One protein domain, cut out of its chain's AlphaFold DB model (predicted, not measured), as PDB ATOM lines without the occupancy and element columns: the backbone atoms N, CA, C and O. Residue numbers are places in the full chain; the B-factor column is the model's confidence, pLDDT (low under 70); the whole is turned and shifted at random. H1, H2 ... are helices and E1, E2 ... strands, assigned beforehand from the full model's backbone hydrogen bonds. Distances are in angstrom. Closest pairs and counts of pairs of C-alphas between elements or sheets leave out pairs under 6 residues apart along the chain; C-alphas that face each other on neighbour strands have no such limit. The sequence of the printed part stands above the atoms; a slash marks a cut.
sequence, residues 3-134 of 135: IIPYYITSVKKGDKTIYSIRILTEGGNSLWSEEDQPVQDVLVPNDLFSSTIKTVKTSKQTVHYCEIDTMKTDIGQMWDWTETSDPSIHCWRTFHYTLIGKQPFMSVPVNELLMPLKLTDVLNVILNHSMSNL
ATOM      1  N   ILE A   3     -13.033  31.646 -10.904       94.00
ATOM      2  CA  ILE A   3     -11.796  31.400 -10.177       94.00
ATOM      3  C   ILE A   3     -11.465  29.915 -10.322       94.00
ATOM      4  O   ILE A   3     -12.312  29.044 -10.154       94.00
ATOM      5  N   ILE A   4     -10.219  29.612 -10.666       94.94
ATOM      6  CA  ILE A   4      -9.706  28.247 -10.775       94.94
ATOM      7  C   ILE A   4      -8.540  28.127  -9.794       94.94
ATOM      8  O   ILE A   4      -7.399  28.391 -10.186       94.94
ATOM      9  N   PRO A   5      -8.796  27.773  -8.522       94.62
ATOM     10  CA  PRO A   5      -7.742  27.399  -7.591       94.62
ATOM     11  C   PRO A   5      -7.142  26.069  -8.026       94.62
ATOM     12  O   PRO A   5      -7.868  25.095  -8.254       94.62
ATOM     13  N   TYR A   6      -5.822  26.009  -8.142       94.62
ATOM     14  CA  TYR A   6      -5.142  24.776  -8.501       94.62
ATOM     15  C   TYR A   6      -3.771  24.661  -7.853       94.62
ATOM     16  O   TYR A   6      -3.140  25.654  -7.513       94.62
ATOM     17  N   TYR A   7      -3.272  23.437  -7.734       93.44
ATOM     18  CA  TYR A   7      -1.870  23.188  -7.422       93.44
ATOM     19  C   TYR A   7      -1.380  21.932  -8.131       93.44
ATOM     20  O   TYR A   7      -2.162  21.054  -8.514       93.44
ATOM     21  N   ILE A   8      -0.068  21.848  -8.327       91.94
ATOM     22  CA  ILE A   8       0.558  20.745  -9.048       91.94
ATOM     23  C   ILE A   8       1.616  20.106  -8.166       91.94
ATOM     24  O   ILE A   8       2.464  20.775  -7.589       91.94
ATOM     25  N   THR A   9       1.599  18.781  -8.116       90.38
ATOM     26  CA  THR A   9       2.710  17.988  -7.583       90.38
ATOM     27  C   THR A   9       3.265  17.111  -8.692       90.38
ATOM     28  O   THR A   9       2.508  16.689  -9.567       90.38
ATOM     29  N   SER A  10       4.552  16.779  -8.657       90.94
ATOM     30  CA  SER A  10       5.138  15.861  -9.632       90.94
ATOM     31  C   SER A  10       5.996  14.787  -8.975       90.94
ATOM     32  O   SER A  10       6.586  14.987  -7.914       90.94
ATOM     33  N   VAL A  11       6.048  13.618  -9.610       92.44
ATOM     34  CA  VAL A  11       6.906  12.502  -9.207       92.44
ATOM     35  C   VAL A  11       7.637  11.982 -10.436       92.44
ATOM     36  O   VAL A  11       7.015  11.659 -11.450       92.44
ATOM     37  N   LYS A  12       8.964  11.861 -10.341       90.88
ATOM     38  CA  LYS A  12       9.800  11.267 -11.388       90.88
ATOM     39  C   LYS A  12      10.053   9.787 -11.094       90.88
ATOM     40  O   LYS A  12      10.467   9.436  -9.993       90.88
ATOM     41  N   LYS A  13       9.823   8.920 -12.082       88.88
ATOM     42  CA  LYS A  13      10.088   7.474 -12.024       88.88
ATOM     43  C   LYS A  13      10.751   7.025 -13.326       88.88
ATOM     44  O   LYS A  13      10.076   6.834 -14.333       88.88
ATOM     45  N   GLY A  14      12.072   6.855 -13.301       88.50
ATOM     46  CA  GLY A  14      12.852   6.529 -14.497       88.50
ATOM     47  C   GLY A  14      12.808   7.660 -15.529       88.50
ATOM     48  O   GLY A  14      13.118   8.810 -15.210       88.50
ATOM     49  N   ASP A  15      12.404   7.327 -16.752       88.69
ATOM     50  CA  ASP A  15      12.182   8.263 -17.859       88.69
ATOM     51  C   ASP A  15      10.789   8.917 -17.837       88.69
ATOM     52  O   ASP A  15      10.469   9.717 -18.720       88.69
ATOM     53  N   LYS A  16       9.967   8.606 -16.827       88.88
ATOM     54  CA  LYS A  16       8.605   9.122 -16.685       88.88
ATOM     55  C   LYS A  16       8.529  10.223 -15.637       88.88
ATOM     56  O   LYS A  16       9.066  10.081 -14.536       88.88
ATOM     57  N   THR A  17       7.772  11.269 -15.938       90.38
ATOM     58  CA  THR A  17       7.358  12.290 -14.968       90.38
ATOM     59  C   THR A  17       5.841  12.303 -14.902       90.38
ATOM     60  O   THR A  17       5.179  12.486 -15.921       90.38
ATOM     61  N   ILE A  18       5.285  12.097 -13.712       90.06
ATOM     62  CA  ILE A  18       3.841  12.112 -13.471       90.06
ATOM     63  C   ILE A  18       3.513  13.414 -12.753       90.06
ATOM     64  O   ILE A  18       3.980  13.623 -11.637       90.06
ATOM     65  N   TYR A  19       2.714  14.268 -13.382       90.19
ATOM     66  CA  TYR A  19       2.123  15.447 -12.766       90.19
ATOM     67  C   TYR A  19       0.726  15.097 -12.252       90.19
ATOM     68  O   TYR A  19      -0.093  14.556 -12.994       90.19
ATOM     69  N   SER A  20       0.453  15.421 -10.994       90.56
ATOM     70  CA  SER A  20      -0.890  15.420 -10.417       90.56
ATOM     71  C   SER A  20      -1.338  16.869 -10.297       90.56
ATOM     72  O   SER A  20      -0.809  17.618  -9.475       90.56
ATOM     73  N   ILE A  21      -2.284  17.251 -11.144       91.75
ATOM     74  CA  ILE A  21      -2.880  18.583 -11.203       91.75
ATOM     75  C   ILE A  21      -4.173  18.517 -10.410       91.75
ATOM     76  O   ILE A  21      -5.039  17.697 -10.714       91.75
ATOM     77  N   ARG A  22      -4.299  19.350  -9.385       92.06
ATOM     78  CA  ARG A  22      -5.487  19.393  -8.538       92.06
ATOM     79  C   ARG A  22      -6.183  20.714  -8.719       92.06
ATOM     80  O   ARG A  22      -5.533  21.744  -8.609       92.06
ATOM     81  N   ILE A  23      -7.468  20.657  -9.037       92.88
ATOM     82  CA  ILE A  23      -8.309  21.823  -9.304       92.88
ATOM     83  C   ILE A  23      -9.465  21.785  -8.317       92.88
ATOM     84  O   ILE A  23     -10.101  20.740  -8.162       92.88
ATOM     85  N   LEU A  24      -9.714  22.907  -7.648       91.50
ATOM     86  CA  LEU A  24     -10.866  23.037  -6.774       91.50
ATOM     87  C   LEU A  24     -12.109  23.288  -7.623       91.50
ATOM     88  O   LEU A  24     -12.109  24.138  -8.516       91.50
ATOM     89  N   THR A  25     -13.155  22.530  -7.339       89.88
ATOM     90  CA  THR A  25     -14.432  22.571  -8.052       89.88
ATOM     91  C   THR A  25     -15.586  22.674  -7.071       89.88
ATOM     92  O   THR A  25     -15.489  22.167  -5.955       89.88
ATOM     93  N   GLU A  26     -16.681  23.282  -7.502       88.00
ATOM     94  CA  GLU A  26     -17.981  23.233  -6.832       88.00
ATOM     95  C   GLU A  26     -18.684  21.933  -7.247       88.00
ATOM     96  O   GLU A  26     -18.810  21.640  -8.445       88.00
ATOM     97  N   GLY A  27     -19.082  21.107  -6.276       80.38
ATOM     98  CA  GLY A  27     -19.807  19.855  -6.529       80.38
ATOM     99  C   GLY A  27     -19.097  18.862  -7.468       80.38
ATOM    100  O   GLY A  27     -19.730  18.052  -8.142       80.38
ATOM    101  N   GLY A  28     -17.773  18.949  -7.614       78.88
ATOM    102  CA  GLY A  28     -16.995  18.010  -8.428       78.88
ATOM    103  C   GLY A  28     -17.190  18.143  -9.940       78.88
ATOM    104  O   GLY A  28     -16.668  17.327 -10.695       78.88
ATOM    105  N   ASN A  29     -17.928  19.142 -10.426       80.69
ATOM    106  CA  ASN A  29     -18.238  19.254 -11.857       80.69
ATOM    107  C   ASN A  29     -18.147  20.678 -12.415       80.69
ATOM    108  O   ASN A  29     -17.997  20.842 -13.632       80.69
ATOM    109  N   SER A  30     -18.192  21.687 -11.549       87.12
ATOM    110  CA  SER A  30     -18.264  23.089 -11.940       87.12
ATOM    111  C   SER A  30     -17.091  23.871 -11.367       87.12
ATOM    112  O   SER A  30     -16.524  23.535 -10.329       87.12
ATOM    113  N   LEU A  31     -16.671  24.891 -12.101       90.94
ATOM    114  CA  LEU A  31     -15.657  25.834 -11.663       90.94
ATOM    115  C   LEU A  31     -16.267  26.824 -10.680       90.94
ATOM    116  O   LEU A  31     -17.422  27.209 -10.838       90.94
ATOM    117  N   TRP A  32     -15.446  27.279  -9.737       90.75
ATOM    118  CA  TRP A  32     -15.859  28.271  -8.758       90.75
ATOM    119  C   TRP A  32     -16.238  29.586  -9.444       90.75
ATOM    120  O   TRP A  32     -15.437  30.185 -10.178       90.75
ATOM    121  N   SER A  33     -17.481  30.010  -9.230       89.38
ATOM    122  CA  SER A  33     -18.031  31.243  -9.784       89.38
ATOM    123  C   SER A  33     -18.229  32.303  -8.705       89.38
ATOM    124  O   SER A  33     -18.852  32.060  -7.683       89.38
ATOM    125  N   GLU A  34     -17.781  33.521  -8.996       87.44
ATOM    126  CA  GLU A  34     -17.910  34.683  -8.108       87.44
ATOM    127  C   GLU A  34     -18.471  35.893  -8.863       87.44
ATOM    128  O   GLU A  34     -18.444  35.945 -10.101       87.44
ATOM    129  N   GLU A  35     -18.957  36.899  -8.138       86.81
ATOM    130  CA  GLU A  35     -19.276  38.209  -8.723       86.81
ATOM    131  C   GLU A  35     -18.023  38.884  -9.306       86.81
ATOM    132  O   GLU A  35     -16.900  38.530  -8.973       86.81
ATOM    133  N   ASP A  36     -18.178  39.840 -10.223       81.94
ATOM    134  CA  ASP A  36     -17.021  40.508 -10.837       81.94
ATOM    135  C   ASP A  36     -16.351  41.471  -9.841       81.94
ATOM    136  O   ASP A  36     -16.778  42.613  -9.668       81.94
ATOM    137  N   GLN A  37     -15.316  40.985  -9.153       83.69
ATOM    138  CA  GLN A  37     -14.556  41.720  -8.142       83.69
ATOM    139  C   GLN A  37     -13.050  41.432  -8.279       83.69
ATOM    140  O   GLN A  37     -12.662  40.409  -8.845       83.69
ATOM    141  N   PRO A  38     -12.159  42.308  -7.780       85.06
ATOM    142  CA  PRO A  38     -10.730  42.011  -7.754       85.06
ATOM    143  C   PRO A  38     -10.445  40.725  -6.970       85.06
ATOM    144  O   PRO A  38     -10.831  40.603  -5.808       85.06
ATOM    145  N   VAL A  39      -9.744  39.778  -7.600       86.88
ATOM    146  CA  VAL A  39      -9.319  38.546  -6.927       86.88
ATOM    147  C   VAL A  39      -8.255  38.879  -5.887       86.88
ATOM    148  O   VAL A  39      -7.288  39.584  -6.180       86.88
ATOM    149  N   GLN A  40      -8.461  38.376  -4.674       88.25
ATOM    150  CA  GLN A  40      -7.558  38.554  -3.544       88.25
ATOM    151  C   GLN A  40      -6.518  37.430  -3.497       88.25
ATOM    152  O   GLN A  40      -6.743  36.339  -4.018       88.25
ATOM    153  N   ASP A  41      -5.401  37.677  -2.814       88.44
ATOM    154  CA  ASP A  41      -4.363  36.658  -2.602       88.44
ATOM    155  C   ASP A  41      -4.838  35.516  -1.688       88.44
ATOM    156  O   ASP A  41      -4.261  34.432  -1.709       88.44
ATOM    157  N   VAL A  42      -5.884  35.746  -0.890       90.31
ATOM    158  CA  VAL A  42      -6.539  34.728  -0.059       90.31
ATOM    159  C   VAL A  42      -7.959  34.522  -0.571       90.31
ATOM    160  O   VAL A  42      -8.761  35.456  -0.574       90.31
ATOM    161  N   LEU A  43      -8.276  33.305  -1.011       87.88
ATOM    162  CA  LEU A  43      -9.590  32.969  -1.559       87.88
ATOM    163  C   LEU A  43     -10.495  32.425  -0.446       87.88
ATOM    164  O   LEU A  43     -10.396  31.265  -0.037       87.88
ATOM    165  N   VAL A  44     -11.385  33.290   0.032       85.44
ATOM    166  CA  VAL A  44     -12.475  33.003   0.983       85.44
ATOM    167  C   VAL A  44     -13.623  32.324   0.224       85.44
ATOM    168  O   VAL A  44     -13.860  32.730  -0.906       85.44
ATOM    169  N   PRO A  45     -14.338  31.321   0.779       80.31
ATOM    170  CA  PRO A  45     -14.379  30.918   2.192       80.31
ATOM    171  C   PRO A  45     -13.331  29.888   2.612       80.31
ATOM    172  O   PRO A  45     -13.276  29.524   3.779       80.31
ATOM    173  N   ASN A  46     -12.519  29.403   1.680       80.69
ATOM    174  CA  ASN A  46     -11.647  28.260   1.923       80.69
ATOM    175  C   ASN A  46     -10.272  28.651   2.506       80.69
ATOM    176  O   ASN A  46      -9.453  27.775   2.742       80.69
ATOM    177  N   ASP A  47      -9.979  29.938   2.708       87.38
ATOM    178  CA  ASP A  47      -8.662  30.430   3.150       87.38
ATOM    179  C   ASP A  47      -7.495  29.885   2.297       87.38
ATOM    180  O   ASP A  47      -6.430  29.504   2.785       87.38
ATOM    181  N   LEU A  48      -7.705  29.832   0.977       90.44
ATOM    182  CA  LEU A  48      -6.707  29.357   0.017       90.44
ATOM    183  C   LEU A  48      -5.723  30.473  -0.313       90.44
ATOM    184  O   LEU A  48      -6.102  31.474  -0.921       90.44
ATOM    185  N   PHE A  49      -4.450  30.283   0.017       93.00
ATOM    186  CA  PHE A  49      -3.411  31.262  -0.285       93.00
ATOM    187  C   PHE A  49      -2.900  31.066  -1.711       93.00
ATOM    188  O   PHE A  49      -2.290  30.044  -2.022       93.00
ATOM    189  N   SER A  50      -3.115  32.051  -2.575       92.44
ATOM    190  CA  SER A  50      -2.597  32.065  -3.937       92.44
ATOM    191  C   SER A  50      -1.152  32.576  -3.958       92.44
ATOM    192  O   SER A  50      -0.851  33.654  -3.452       92.44
ATOM    193  N   SER A  51      -0.245  31.817  -4.571       92.00
ATOM    194  CA  SER A  51       1.135  32.235  -4.842       92.00
ATOM    195  C   SER A  51       1.236  33.067  -6.122       92.00
ATOM    196  O   SER A  51       2.020  34.010  -6.185       92.00
ATOM    197  N   THR A  52       0.436  32.725  -7.138       91.50
ATOM    198  CA  THR A  52       0.432  33.383  -8.450       91.50
ATOM    199  C   THR A  52      -0.982  33.432  -9.014       91.50
ATOM    200  O   THR A  52      -1.672  32.415  -9.049       91.50
ATOM    201  N   ILE A  53      -1.396  34.597  -9.519       92.75
ATOM    202  CA  ILE A  53      -2.691  34.784 -10.184       92.75
ATOM    203  C   ILE A  53      -2.457  35.110 -11.658       92.75
ATOM    204  O   ILE A  53      -1.860  36.130 -12.003       92.75
ATOM    205  N   LYS A  54      -2.969  34.258 -12.546       93.12
ATOM    206  CA  LYS A  54      -2.964  34.479 -13.995       93.12
ATOM    207  C   LYS A  54      -4.378  34.727 -14.499       93.12
ATOM    208  O   LYS A  54      -5.240  33.856 -14.428       93.12
ATOM    209  N   THR A  55      -4.596  35.897 -15.086       93.12
ATOM    210  CA  THR A  55      -5.899  36.287 -15.634       93.12
ATOM    211  C   THR A  55      -5.967  36.003 -17.130       93.12
ATOM    212  O   THR A  55      -5.165  36.517 -17.908       93.12
ATOM    213  N   VAL A  56      -6.963  35.225 -17.549       91.69
ATOM    214  CA  VAL A  56      -7.290  34.971 -18.953       91.69
ATOM    215  C   VAL A  56      -8.653  35.580 -19.253       91.69
ATOM    216  O   VAL A  56      -9.668  35.192 -18.679       91.69
ATOM    217  N   LYS A  57      -8.683  36.541 -20.177       88.38
ATOM    218  CA  LYS A  57      -9.930  37.132 -20.667       88.38
ATOM    219  C   LYS A  57     -10.411  36.351 -21.883       88.38
ATOM    220  O   LYS A  57      -9.703  36.264 -22.883       88.38
ATOM    221  N   THR A  58     -11.610  35.788 -21.793       79.94
ATOM    222  CA  THR A  58     -12.308  35.191 -22.940       79.94
ATOM    223  C   THR A  58     -13.360  36.164 -23.465       79.94
ATOM    224  O   THR A  58     -13.675  37.157 -22.814       79.94
ATOM    225  N   SER A  59     -13.955  35.868 -24.621       79.25
ATOM    226  CA  SER A  59     -15.073  36.659 -25.152       79.25
ATOM    227  C   SER A  59     -16.334  36.617 -24.281       79.25
ATOM    228  O   SER A  59     -17.210  37.457 -24.459       79.25
ATOM    229  N   LYS A  60     -16.445  35.646 -23.363       81.38
ATOM    230  CA  LYS A  60     -17.641  35.429 -22.535       81.38
ATOM    231  C   LYS A  60     -17.453  35.826 -21.073       81.38
ATOM    232  O   LYS A  60     -18.427  36.172 -20.419       81.38
ATOM    233  N   GLN A  61     -16.230  35.734 -20.557       86.88
ATOM    234  CA  GLN A  61     -15.939  35.897 -19.131       86.88
ATOM    235  C   GLN A  61     -14.437  36.042 -18.853       86.88
ATOM    236  O   GLN A  61     -13.591  35.548 -19.610       86.88
ATOM    237  N   THR A  62     -14.117  36.660 -17.721       91.75
ATOM    238  CA  THR A  62     -12.775  36.662 -17.128       91.75
ATOM    239  C   THR A  62     -12.579  35.406 -16.278       91.75
ATOM    240  O   THR A  62     -13.462  35.039 -15.499       91.75
ATOM    241  N   VAL A  63     -11.430  34.749 -16.445       94.12
ATOM    242  CA  VAL A  63     -11.039  33.540 -15.711       94.12
ATOM    243  C   VAL A  63      -9.712  33.791 -14.999       94.12
ATOM    244  O   VAL A  63      -8.725  34.152 -15.643       94.12
ATOM    245  N   HIS A  64      -9.682  33.581 -13.687       95.12
ATOM    246  CA  HIS A  64      -8.499  33.739 -12.848       95.12
ATOM    247  C   HIS A  64      -7.962  32.374 -12.427       95.12
ATOM    248  O   HIS A  64      -8.600  31.646 -11.675       95.12
ATOM    249  N   TYR A  65      -6.777  32.030 -12.914       95.38
ATOM    250  CA  TYR A  65      -6.052  30.827 -12.529       95.38
ATOM    251  C   TYR A  65      -5.184  31.165 -11.320       95.38
ATOM    252  O   TYR A  65      -4.235  31.938 -11.456       95.38
ATOM    253  N   CYS A  66      -5.514  30.599 -10.164       95.12
ATOM    254  CA  CYS A  66      -4.860  30.890  -8.891       95.12
ATOM    255  C   CYS A  66      -4.050  29.669  -8.457       95.12
ATOM    256  O   CYS A  66      -4.618  28.641  -8.085       95.12
ATOM    257  N   GLU A  67      -2.727  29.759  -8.561       94.88
ATOM    258  CA  GLU A  67      -1.834  28.697  -8.105       94.88
ATOM    259  C   GLU A  67      -1.729  28.745  -6.582       94.88
ATOM    260  O   GLU A  67      -1.346  29.767  -6.025       94.88
ATOM    261  N   ILE A  68      -2.074  27.655  -5.902       94.50
ATOM    262  CA  ILE A  68      -2.179  27.617  -4.446       94.50
ATOM    263  C   ILE A  68      -0.834  27.284  -3.800       94.50
ATOM    264  O   ILE A  68      -0.172  26.301  -4.141       94.50
ATOM    265  N   ASP A  69      -0.456  28.092  -2.812       93.38
ATOM    266  CA  ASP A  69       0.648  27.828  -1.902       93.38
ATOM    267  C   ASP A  69       0.231  26.754  -0.888       93.38
ATOM    268  O   ASP A  69      -0.376  27.025   0.153       93.38
ATOM    269  N   THR A  70       0.573  25.508  -1.209       90.44
ATOM    270  CA  THR A  70       0.299  24.341  -0.352       90.44
ATOM    271  C   THR A  70       1.086  24.324   0.963       90.44
ATOM    272  O   THR A  70       0.791  23.497   1.818       90.44
ATOM    273  N   MET A  71       2.070  25.215   1.153       90.75
ATOM    274  CA  MET A  71       2.786  25.350   2.430       90.75
ATOM    275  C   MET A  71       2.048  26.266   3.409       90.75
ATOM    276  O   MET A  71       2.211  26.123   4.619       90.75
ATOM    277  N   LYS A  72       1.262  27.218   2.891       90.44
ATOM    278  CA  LYS A  72       0.441  28.144   3.692       90.44
ATOM    279  C   LYS A  72      -1.007  27.692   3.835       90.44
ATOM    280  O   LYS A  72      -1.670  28.069   4.793       90.44
ATOM    281  N   THR A  73      -1.488  26.910   2.878       88.25
ATOM    282  CA  THR A  73      -2.862  26.417   2.831       88.25
ATOM    283  C   THR A  73      -2.947  25.030   3.459       88.25
ATOM    284  O   THR A  73      -2.236  24.121   3.030       88.25
ATOM    285  N   ASP A  74      -3.856  24.829   4.418       82.94
ATOM    286  CA  ASP A  74      -4.146  23.493   4.953       82.94
ATOM    287  C   ASP A  74      -5.067  22.712   4.004       82.94
ATOM    288  O   ASP A  74      -6.288  22.655   4.150       82.94
ATOM    289  N   ILE A  75      -4.454  22.094   2.996       81.50
ATOM    290  CA  ILE A  75      -5.159  21.289   1.994       81.50
ATOM    291  C   ILE A  75      -5.852  20.066   2.620       81.50
ATOM    292  O   ILE A  75      -6.841  19.577   2.074       81.50
ATOM    293  N   GLY A  76      -5.352  19.559   3.754       70.75
ATOM    294  CA  GLY A  76      -5.879  18.354   4.402       70.75
ATOM    295  C   GLY A  76      -7.275  18.538   4.996       70.75
ATOM    296  O   GLY A  76      -7.994  17.556   5.161       70.75
ATOM    297  N   GLN A  77      -7.678  19.780   5.280       66.38
ATOM    298  CA  GLN A  77      -9.009  20.094   5.808       66.38
ATOM    299  C   GLN A  77     -10.087  20.222   4.725       66.38
ATOM    300  O   GLN A  77     -11.275  20.189   5.034       66.38
ATOM    301  N   MET A  78      -9.699  20.311   3.453       65.19
ATOM    302  CA  MET A  78     -10.626  20.397   2.325       65.19
ATOM    303  C   MET A  78     -10.923  19.004   1.781       65.19
ATOM    304  O   MET A  78     -10.418  18.611   0.727       65.19
ATOM    305  N   TRP A  79     -11.722  18.230   2.515       60.06
ATOM    306  CA  TRP A  79     -12.172  16.919   2.055       60.06
ATOM    307  C   TRP A  79     -13.690  16.808   1.977       60.06
ATOM    308  O   TRP A  79     -14.375  16.782   2.991       60.06
ATOM    309  N   ASP A  80     -14.166  16.588   0.752       52.03
ATOM    310  CA  ASP A  80     -14.657  15.267   0.366       52.03
ATOM    311  C   ASP A  80     -14.168  14.956  -1.069       52.03
ATOM    312  O   ASP A  80     -14.211  15.819  -1.944       52.03
ATOM    313  N   TRP A  81     -13.613  13.760  -1.307       53.41
ATOM    314  CA  TRP A  81     -13.197  13.295  -2.651       53.41
ATOM    315  C   TRP A  81     -14.370  12.756  -3.460       53.41
ATOM    316  O   TRP A  81     -14.230  12.417  -4.638       53.41
ATOM    317  N   THR A  82     -15.511  12.611  -2.802       56.91
ATOM    318  CA  THR A  82     -16.720  12.130  -3.426       56.91
ATOM    319  C   THR A  82     -17.333  13.304  -4.174       56.91
ATOM    320  O   THR A  82     -17.809  14.255  -3.556       56.91
ATOM    321  N   GLU A  83     -17.280  13.264  -5.509       63.09
ATOM    322  CA  GLU A  83     -18.045  14.194  -6.342       63.09
ATOM    323  C   GLU A  83     -19.493  14.195  -5.826       63.09
ATOM    324  O   GLU A  83     -20.162  13.158  -5.789       63.09
ATOM    325  N   THR A  84     -19.943  15.348  -5.345       68.38
ATOM    326  CA  THR A  84     -21.269  15.533  -4.761       68.38
ATOM    327  C   THR A  84     -22.082  16.417  -5.680       68.38
ATOM    328  O   THR A  84     -21.580  17.389  -6.224       68.38
ATOM    329  N   SER A  85     -23.368  16.129  -5.841       69.31
ATOM    330  CA  SER A  85     -24.258  17.026  -6.581       69.31
ATOM    331  C   SER A  85     -24.536  18.343  -5.845       69.31
ATOM    332  O   SER A  85     -25.271  19.168  -6.379       69.31
ATOM    333  N   ASP A  86     -24.020  18.522  -4.624       77.88
ATOM    334  CA  ASP A  86     -24.164  19.748  -3.844       77.88
ATOM    335  C   ASP A  86     -23.155  20.821  -4.308       77.88
ATOM    336  O   ASP A  86     -21.954  20.687  -4.052       77.88
ATOM    337  N   PRO A  87     -23.615  21.898  -4.972       74.38
ATOM    338  CA  PRO A  87     -22.737  22.959  -5.455       74.38
ATOM    339  C   PRO A  87     -22.167  23.827  -4.324       74.38
ATOM    340  O   PRO A  87     -21.224  24.571  -4.560       74.38
ATOM    341  N   SER A  88     -22.706  23.745  -3.101       78.12
ATOM    342  CA  SER A  88     -22.175  24.492  -1.951       78.12
ATOM    343  C   SER A  88     -20.879  23.897  -1.390       78.12
ATOM    344  O   SER A  88     -20.211  24.527  -0.568       78.12
ATOM    345  N   ILE A  89     -20.508  22.693  -1.838       81.88
ATOM    346  CA  ILE A  89     -19.319  21.981  -1.380       81.88
ATOM    347  C   ILE A  89     -18.193  22.154  -2.396       81.88
ATOM    348  O   ILE A  89     -18.303  21.761  -3.561       81.88
ATOM    349  N   HIS A  90     -17.066  22.684  -1.922       85.19
ATOM    350  CA  HIS A  90     -15.823  22.713  -2.679       85.19
ATOM    351  C   HIS A  90     -15.046  21.406  -2.500       85.19
ATOM    352  O   HIS A  90     -14.815  20.956  -1.378       85.19
ATOM    353  N   CYS A  91     -14.596  20.812  -3.603       83.69
ATOM    354  CA  CYS A  91     -13.806  19.584  -3.595       83.69
ATOM    355  C   CYS A  91     -12.693  19.601  -4.648       83.69
ATOM    356  O   CYS A  91     -12.792  20.243  -5.698       83.69
ATOM    357  N   TRP A  92     -11.610  18.878  -4.355       86.62
ATOM    358  CA  TRP A  92     -10.444  18.775  -5.227       86.62
ATOM    359  C   TRP A  92     -10.604  17.641  -6.238       86.62
ATOM    360  O   TRP A  92     -10.590  16.465  -5.874       86.62
ATOM    361  N   ARG A  93     -10.622  17.970  -7.531       87.25
ATOM    362  CA  ARG A  93     -10.461  16.970  -8.596       87.25
ATOM    363  C   ARG A  93      -8.994  16.818  -8.953       87.25
ATOM    364  O   ARG A  93      -8.297  17.809  -9.160       87.25
ATOM    365  N   THR A  94      -8.526  15.572  -9.045       87.81
ATOM    366  CA  THR A  94      -7.141  15.259  -9.424       87.81
ATOM    367  C   THR A  94      -7.069  14.719 -10.846       87.81
ATOM    368  O   THR A  94      -7.618  13.664 -11.148       87.81
ATOM    369  N   PHE A  95      -6.288  15.389 -11.687       87.94
ATOM    370  CA  PHE A  95      -5.966  14.965 -13.042       87.94
ATOM    371  C   PHE A  95      -4.503  14.541 -13.119       87.94
ATOM    372  O   PHE A  95      -3.607  15.241 -12.643       87.94
ATOM    373  N   HIS A  96      -4.252  13.388 -13.734       87.69
ATOM    374  CA  HIS A  96      -2.904  12.858 -13.899       87.69
ATOM    375  C   HIS A  96      -2.415  13.096 -15.323       87.69
ATOM    376  O   HIS A  96      -3.005  12.605 -16.283       87.69
ATOM    377  N   TYR A  97      -1.301  13.810 -15.451       86.50
ATOM    378  CA  TYR A  97      -0.635  14.050 -16.721       86.50
ATOM    379  C   TYR A  97       0.751  13.415 -16.701       86.50
ATOM    380  O   TYR A  97       1.619  13.800 -15.922       86.50
ATOM    381  N   THR A  98       0.957  12.398 -17.535       88.38
ATOM    382  CA  THR A  98       2.216  11.641 -17.564       88.38
ATOM    383  C   THR A  98       3.023  12.019 -18.794       88.38
ATOM    384  O   THR A  98       2.506  11.962 -19.907       88.38
ATOM    385  N   LEU A  99       4.298  12.345 -18.598       86.12
ATOM    386  CA  LEU A  99       5.290  12.508 -19.657       86.12
ATOM    387  C   LEU A  99       6.243  11.307 -19.677       86.12
ATOM    388  O   LEU A  99       6.692  10.874 -18.617       86.12
ATOM    389  N   ILE A 100       6.588  10.815 -20.868       86.00
ATOM    390  CA  ILE A 100       7.749   9.944 -21.112       86.00
ATOM    391  C   ILE A 100       8.789  10.779 -21.861       86.00
ATOM    392  O   ILE A 100       8.545  11.257 -22.971       86.00
ATOM    393  N   GLY A 101       9.940  11.025 -21.233       82.50
ATOM    394  CA  GLY A 101      10.877  12.044 -21.699       82.50
ATOM    395  C   GLY A 101      10.219  13.431 -21.706       82.50
ATOM    396  O   GLY A 101       9.903  13.972 -20.649       82.50
ATOM    397  N   LYS A 102      10.006  14.003 -22.900       76.38
ATOM    398  CA  LYS A 102       9.287  15.281 -23.109       76.38
ATOM    399  C   LYS A 102       7.925  15.109 -23.798       76.38
ATOM    400  O   LYS A 102       7.312  16.102 -24.172       76.38
ATOM    401  N   GLN A 103       7.476  13.871 -24.010       80.56
ATOM    402  CA  GLN A 103       6.269  13.567 -24.779       80.56
ATOM    403  C   GLN A 103       5.120  13.128 -23.860       80.56
ATOM    404  O   GLN A 103       5.362  12.344 -22.938       80.56
ATOM    405  N   PRO A 104       3.877  13.583 -24.094       81.81
ATOM    406  CA  PRO A 104       2.713  13.118 -23.343       81.81
ATOM    407  C   PRO A 104       2.478  11.620 -23.559       81.81
ATOM    408  O   PRO A 104       2.456  11.148 -24.692       81.81
ATOM    409  N   PHE A 105       2.289  10.870 -22.474       82.50
ATOM    410  CA  PHE A 105       1.987   9.436 -22.528       82.50
ATOM    411  C   PHE A 105       0.521   9.163 -22.876       82.50
ATOM    412  O   PHE A 105       0.215   8.190 -23.559       82.50
ATOM    413  N   MET A 106      -0.385  10.012 -22.385       75.44
ATOM    414  CA  MET A 106      -1.820   9.921 -22.637       75.44
ATOM    415  C   MET A 106      -2.381  11.297 -22.971       75.44
ATOM    416  O   MET A 106      -1.958  12.310 -22.408       75.44
ATOM    417  N   SER A 107      -3.354  11.311 -23.876       72.19
ATOM    418  CA  SER A 107      -4.106  12.509 -24.233       72.19
ATOM    419  C   SER A 107      -5.105  12.866 -23.136       72.19
ATOM    420  O   SER A 107      -5.706  11.990 -22.518       72.19
ATOM    421  N   VAL A 108      -5.322  14.165 -22.932       74.94
ATOM    422  CA  VAL A 108      -6.405  14.661 -22.076       74.94
ATOM    423  C   VAL A 108      -7.757  14.317 -22.725       74.94
ATOM    424  O   VAL A 108      -7.889  14.492 -23.942       74.94
ATOM    425  N   PRO A 109      -8.766  13.858 -21.962       76.50
ATOM    426  CA  PRO A 109     -10.108  13.624 -22.488       76.50
ATOM    427  C   PRO A 109     -10.695  14.889 -23.138       76.50
ATOM    428  O   PRO A 109     -10.950  15.888 -22.472       76.50
ATOM    429  N   VAL A 110     -10.928  14.850 -24.453       79.31
ATOM    430  CA  VAL A 110     -11.339  16.033 -25.244       79.31
ATOM    431  C   VAL A 110     -12.794  16.461 -25.042       79.31
ATOM    432  O   VAL A 110     -13.157  17.592 -25.365       79.31
ATOM    433  N   ASN A 111     -13.619  15.557 -24.513       85.44
ATOM    434  CA  ASN A 111     -15.049  15.772 -24.293       85.44
ATOM    435  C   ASN A 111     -15.392  16.007 -22.815       85.44
ATOM    436  O   ASN A 111     -16.560  16.212 -22.498       85.44
ATOM    437  N   GLU A 112     -14.407  15.953 -21.913       84.94
ATOM    438  CA  GLU A 112     -14.650  16.175 -20.489       84.94
ATOM    439  C   GLU A 112     -14.790  17.669 -20.184       84.94
ATOM    440  O   GLU A 112     -14.070  18.519 -20.725       84.94
ATOM    441  N   LEU A 113     -15.745  17.986 -19.311       87.12
ATOM    442  CA  LEU A 113     -16.078  19.346 -18.919       87.12
ATOM    443  C   LEU A 113     -15.679  19.606 -17.465       87.12
ATOM    444  O   LEU A 113     -15.803  18.744 -16.599       87.12
ATOM    445  N   LEU A 114     -15.239  20.836 -17.230       88.00
ATOM    446  CA  LEU A 114     -15.224  21.502 -15.934       88.00
ATOM    447  C   LEU A 114     -16.094  22.739 -16.112       88.00
ATOM    448  O   LEU A 114     -15.614  23.778 -16.570       88.00
ATOM    449  N   MET A 115     -17.395  22.577 -15.880       88.75
ATOM    450  CA  MET A 115     -18.413  23.533 -16.309       88.75
ATOM    451  C   MET A 115     -18.075  24.951 -15.835       88.75
ATOM    452  O   MET A 115     -17.705  25.130 -14.679       88.75
ATOM    453  N   PRO A 116     -18.181  25.976 -16.699       91.25
ATOM    454  CA  PRO A 116     -18.652  25.961 -18.088       91.25
ATOM    455  C   PRO A 116     -17.551  25.715 -19.145       91.25
ATOM    456  O   PRO A 116     -17.804  25.872 -20.340       91.25
ATOM    457  N   LEU A 117     -16.319  25.399 -18.740       91.06
ATOM    458  CA  LEU A 117     -15.170  25.244 -19.636       91.06
ATOM    459  C   LEU A 117     -14.904  23.774 -19.995       91.06
ATOM    460  O   LEU A 117     -15.320  22.841 -19.309       91.06
ATOM    461  N   LYS A 118     -14.165  23.555 -21.087       90.62
ATOM    462  CA  LYS A 118     -13.608  22.231 -21.382       90.62
ATOM    463  C   LYS A 118     -12.411  21.971 -20.481       90.62
ATOM    464  O   LYS A 118     -11.564  22.852 -20.315       90.62
ATOM    465  N   LEU A 119     -12.289  20.741 -19.983       88.94
ATOM    466  CA  LEU A 119     -11.141  20.329 -19.176       88.94
ATOM    467  C   LEU A 119      -9.819  20.573 -19.918       88.94
ATOM    468  O   LEU A 119      -8.858  21.064 -19.331       88.94
ATOM    469  N   THR A 120      -9.780  20.287 -21.222       89.00
ATOM    470  CA  THR A 120      -8.593  20.510 -22.062       89.00
ATOM    471  C   THR A 120      -8.116  21.953 -22.042       89.00
ATOM    472  O   THR A 120      -6.915  22.198 -21.978       89.00
ATOM    473  N   ASP A 121      -9.039  22.912 -22.080       89.88
ATOM    474  CA  ASP A 121      -8.699  24.331 -22.153       89.88
ATOM    475  C   ASP A 121      -8.111  24.797 -20.818       89.88
ATOM    476  O   ASP A 121      -7.077  25.467 -20.796       89.88
ATOM    477  N   VAL A 122      -8.711  24.353 -19.708       91.44
ATOM    478  CA  VAL A 122      -8.221  24.613 -18.347       91.44
ATOM    479  C   VAL A 122      -6.828  24.012 -18.144       91.44
ATOM    480  O   VAL A 122      -5.896  24.718 -17.754       91.44
ATOM    481  N   LEU A 123      -6.654  22.723 -18.458       89.62
ATOM    482  CA  LEU A 123      -5.375  22.034 -18.275       89.62
ATOM    483  C   LEU A 123      -4.275  22.615 -19.163       89.62
ATOM    484  O   LEU A 123      -3.147  22.743 -18.701       89.62
ATOM    485  N   ASN A 124      -4.576  23.023 -20.398       88.00
ATOM    486  CA  ASN A 124      -3.586  23.653 -21.271       88.00
ATOM    487  C   ASN A 124      -3.054  24.967 -20.685       88.00
ATOM    488  O   ASN A 124      -1.856  25.236 -20.771       88.00
ATOM    489  N   VAL A 125      -3.909  25.789 -20.067       90.62
ATOM    490  CA  VAL A 125      -3.455  27.031 -19.423       90.62
ATOM    491  C   VAL A 125      -2.564  26.732 -18.219       90.62
ATOM    492  O   VAL A 125      -1.503  27.350 -18.098       90.62
ATOM    493  N   ILE A 126      -2.972  25.777 -17.375       91.62
ATOM    494  CA  ILE A 126      -2.226  25.346 -16.186       91.62
ATOM    495  C   ILE A 126      -0.861  24.773 -16.583       91.62
ATOM    496  O   ILE A 126       0.174  25.232 -16.106       91.62
ATOM    497  N   LEU A 127      -0.837  23.816 -17.512       86.31
ATOM    498  CA  LEU A 127       0.388  23.155 -17.949       86.31
ATOM    499  C   LEU A 127       1.350  24.126 -18.632       86.31
ATOM    500  O   LEU A 127       2.538  24.105 -18.330       86.31
ATOM    501  N   ASN A 128       0.860  25.025 -19.490       83.94
ATOM    502  CA  ASN A 128       1.719  26.037 -20.104       83.94
ATOM    503  C   ASN A 128       2.306  26.993 -19.062       83.94
ATOM    504  O   ASN A 128       3.449  27.414 -19.208       83.94
ATOM    505  N   HIS A 129       1.555  27.338 -18.015       80.19
ATOM    506  CA  HIS A 129       2.070  28.181 -16.939       80.19
ATOM    507  C   HIS A 129       3.175  27.468 -16.149       80.19
ATOM    508  O   HIS A 129       4.286  27.980 -16.050       80.19
ATOM    509  N   SER A 130       2.914  26.251 -15.677       72.19
ATOM    510  CA  SER A 130       3.850  25.531 -14.810       72.19
ATOM    511  C   SER A 130       5.048  24.933 -15.556       72.19
ATOM    512  O   SER A 130       6.128  24.827 -14.982       72.19
ATOM    513  N   MET A 131       4.902  24.565 -16.835       68.62
ATOM    514  CA  MET A 131       6.010  24.033 -17.642       68.62
ATOM    515  C   MET A 131       6.910  25.117 -18.246       68.62
ATOM    516  O   MET A 131       8.066  24.824 -18.540       68.62
ATOM    517  N   SER A 132       6.437  26.360 -18.390       57.69
ATOM    518  CA  SER A 132       7.303  27.479 -18.808       57.69
ATOM    519  C   SER A 132       8.346  27.836 -17.744       57.69
ATOM    520  O   SER A 132       9.398  28.358 -18.081       57.69
ATOM    521  N   ASN A 133       8.091  27.495 -16.477       45.72
ATOM    522  CA  ASN A 133       9.027  27.688 -15.364       45.72
ATOM    523  C   ASN A 133      10.051  26.539 -15.222       45.72
ATOM    524  O   ASN A 133      10.844  26.533 -14.283       45.72
ATOM    525  N   LEU A 134      10.018  25.545 -16.119       38.94
ATOM    526  CA  LEU A 134      10.893  24.363 -16.114       38.94
ATOM    527  C   LEU A 134      11.877  24.330 -17.302       38.94
ATOM    528  O   LEU A 134      12.545  23.310 -17.500       38.94
TER     529      LEU A 134
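AT A GLANCE: This is residues 3 to 134 of the 135 residues of an uncharacterized protein of viral metagenome (UniProt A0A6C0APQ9). A strongly twisted sheet of six strands curls round one helix, H1. The long strands E1, E2 and E6 run side by side as a ribbon, and the hairpin of E4 and E5 joins it at the first residues of E1, while the short E3 pairs with the last residues of E2. The printed part has 132 residues with six named strands and then one named helix, in the order E1 E2 E3 E4 E5 E6 H1. The sheet is branched and mixed, the class is mixed, helices and strands, and the whole is compact, with a radius of gyration of the C-alphas of 14.7 A and spans of 43 by 34 by 30 A.

HOW THE PARTS SIT: E1, residues 3 to 13, and E2, residues 16 to 26, form an antiparallel hairpin, with N 9 and O 20 within hydrogen-bond range at 3.0 A. E2 and E3, residues 30 to 33, form the next hairpin, with N 26 and O 30 at 2.8 A; E1, E2 and E3 are a meander, each strand the antiparallel neighbour of the one before. E4, residues 48 to 57, bends by 85 degrees at residue 51 and forms an antiparallel hairpin with E5, residues 62 to 68, with N 54 and O 65 at 2.9 A. E5 is parallel to E1, with N 6 and O 66 at 2.9 A, and lies on the other side of E1 from E2. E6, residues 90 to 100, is antiparallel to E2, with N 21 and O 95 at 2.8 A; E1 and E3 lie on the other side of E2. E4 and E6 are apart. H1, residues 119 to 132, is on the sheet, which curls round it; the closest C-alphas of E5 and H1, those of Tyr 65 and Ile 126, are 7.6 A apart. In H1 every O i to N i+4 pair is within hydrogen-bond range.

IN THESE COORDINATES: E1 begins at C-alpha 3, (-11.796, 31.400, -10.177), and is 32.5 A long from first to last C-alpha. E2 measures 31.7 A, E3 8.4 A, E4 22.3 A and E5 18.8 A. E6 runs 32.5 A to C-alpha 100 at (7.749, 9.944, -21.112). H1 measures 19.8 A and ends at C-alpha 132, (7.303, 27.479, -18.808).

THE WHOLE: The two C-alphas farthest apart, those of Gly 14 and Glu 35, are 45.5 A apart. The printed part has no cut. The links E3 to E4, E5 to E6 and E6 to H1 are long, with 14, 21 and 18 residues. The mean pLDDT of the printed part is 84.4, and residues 77 to 85 and 131 to 134 are under 70.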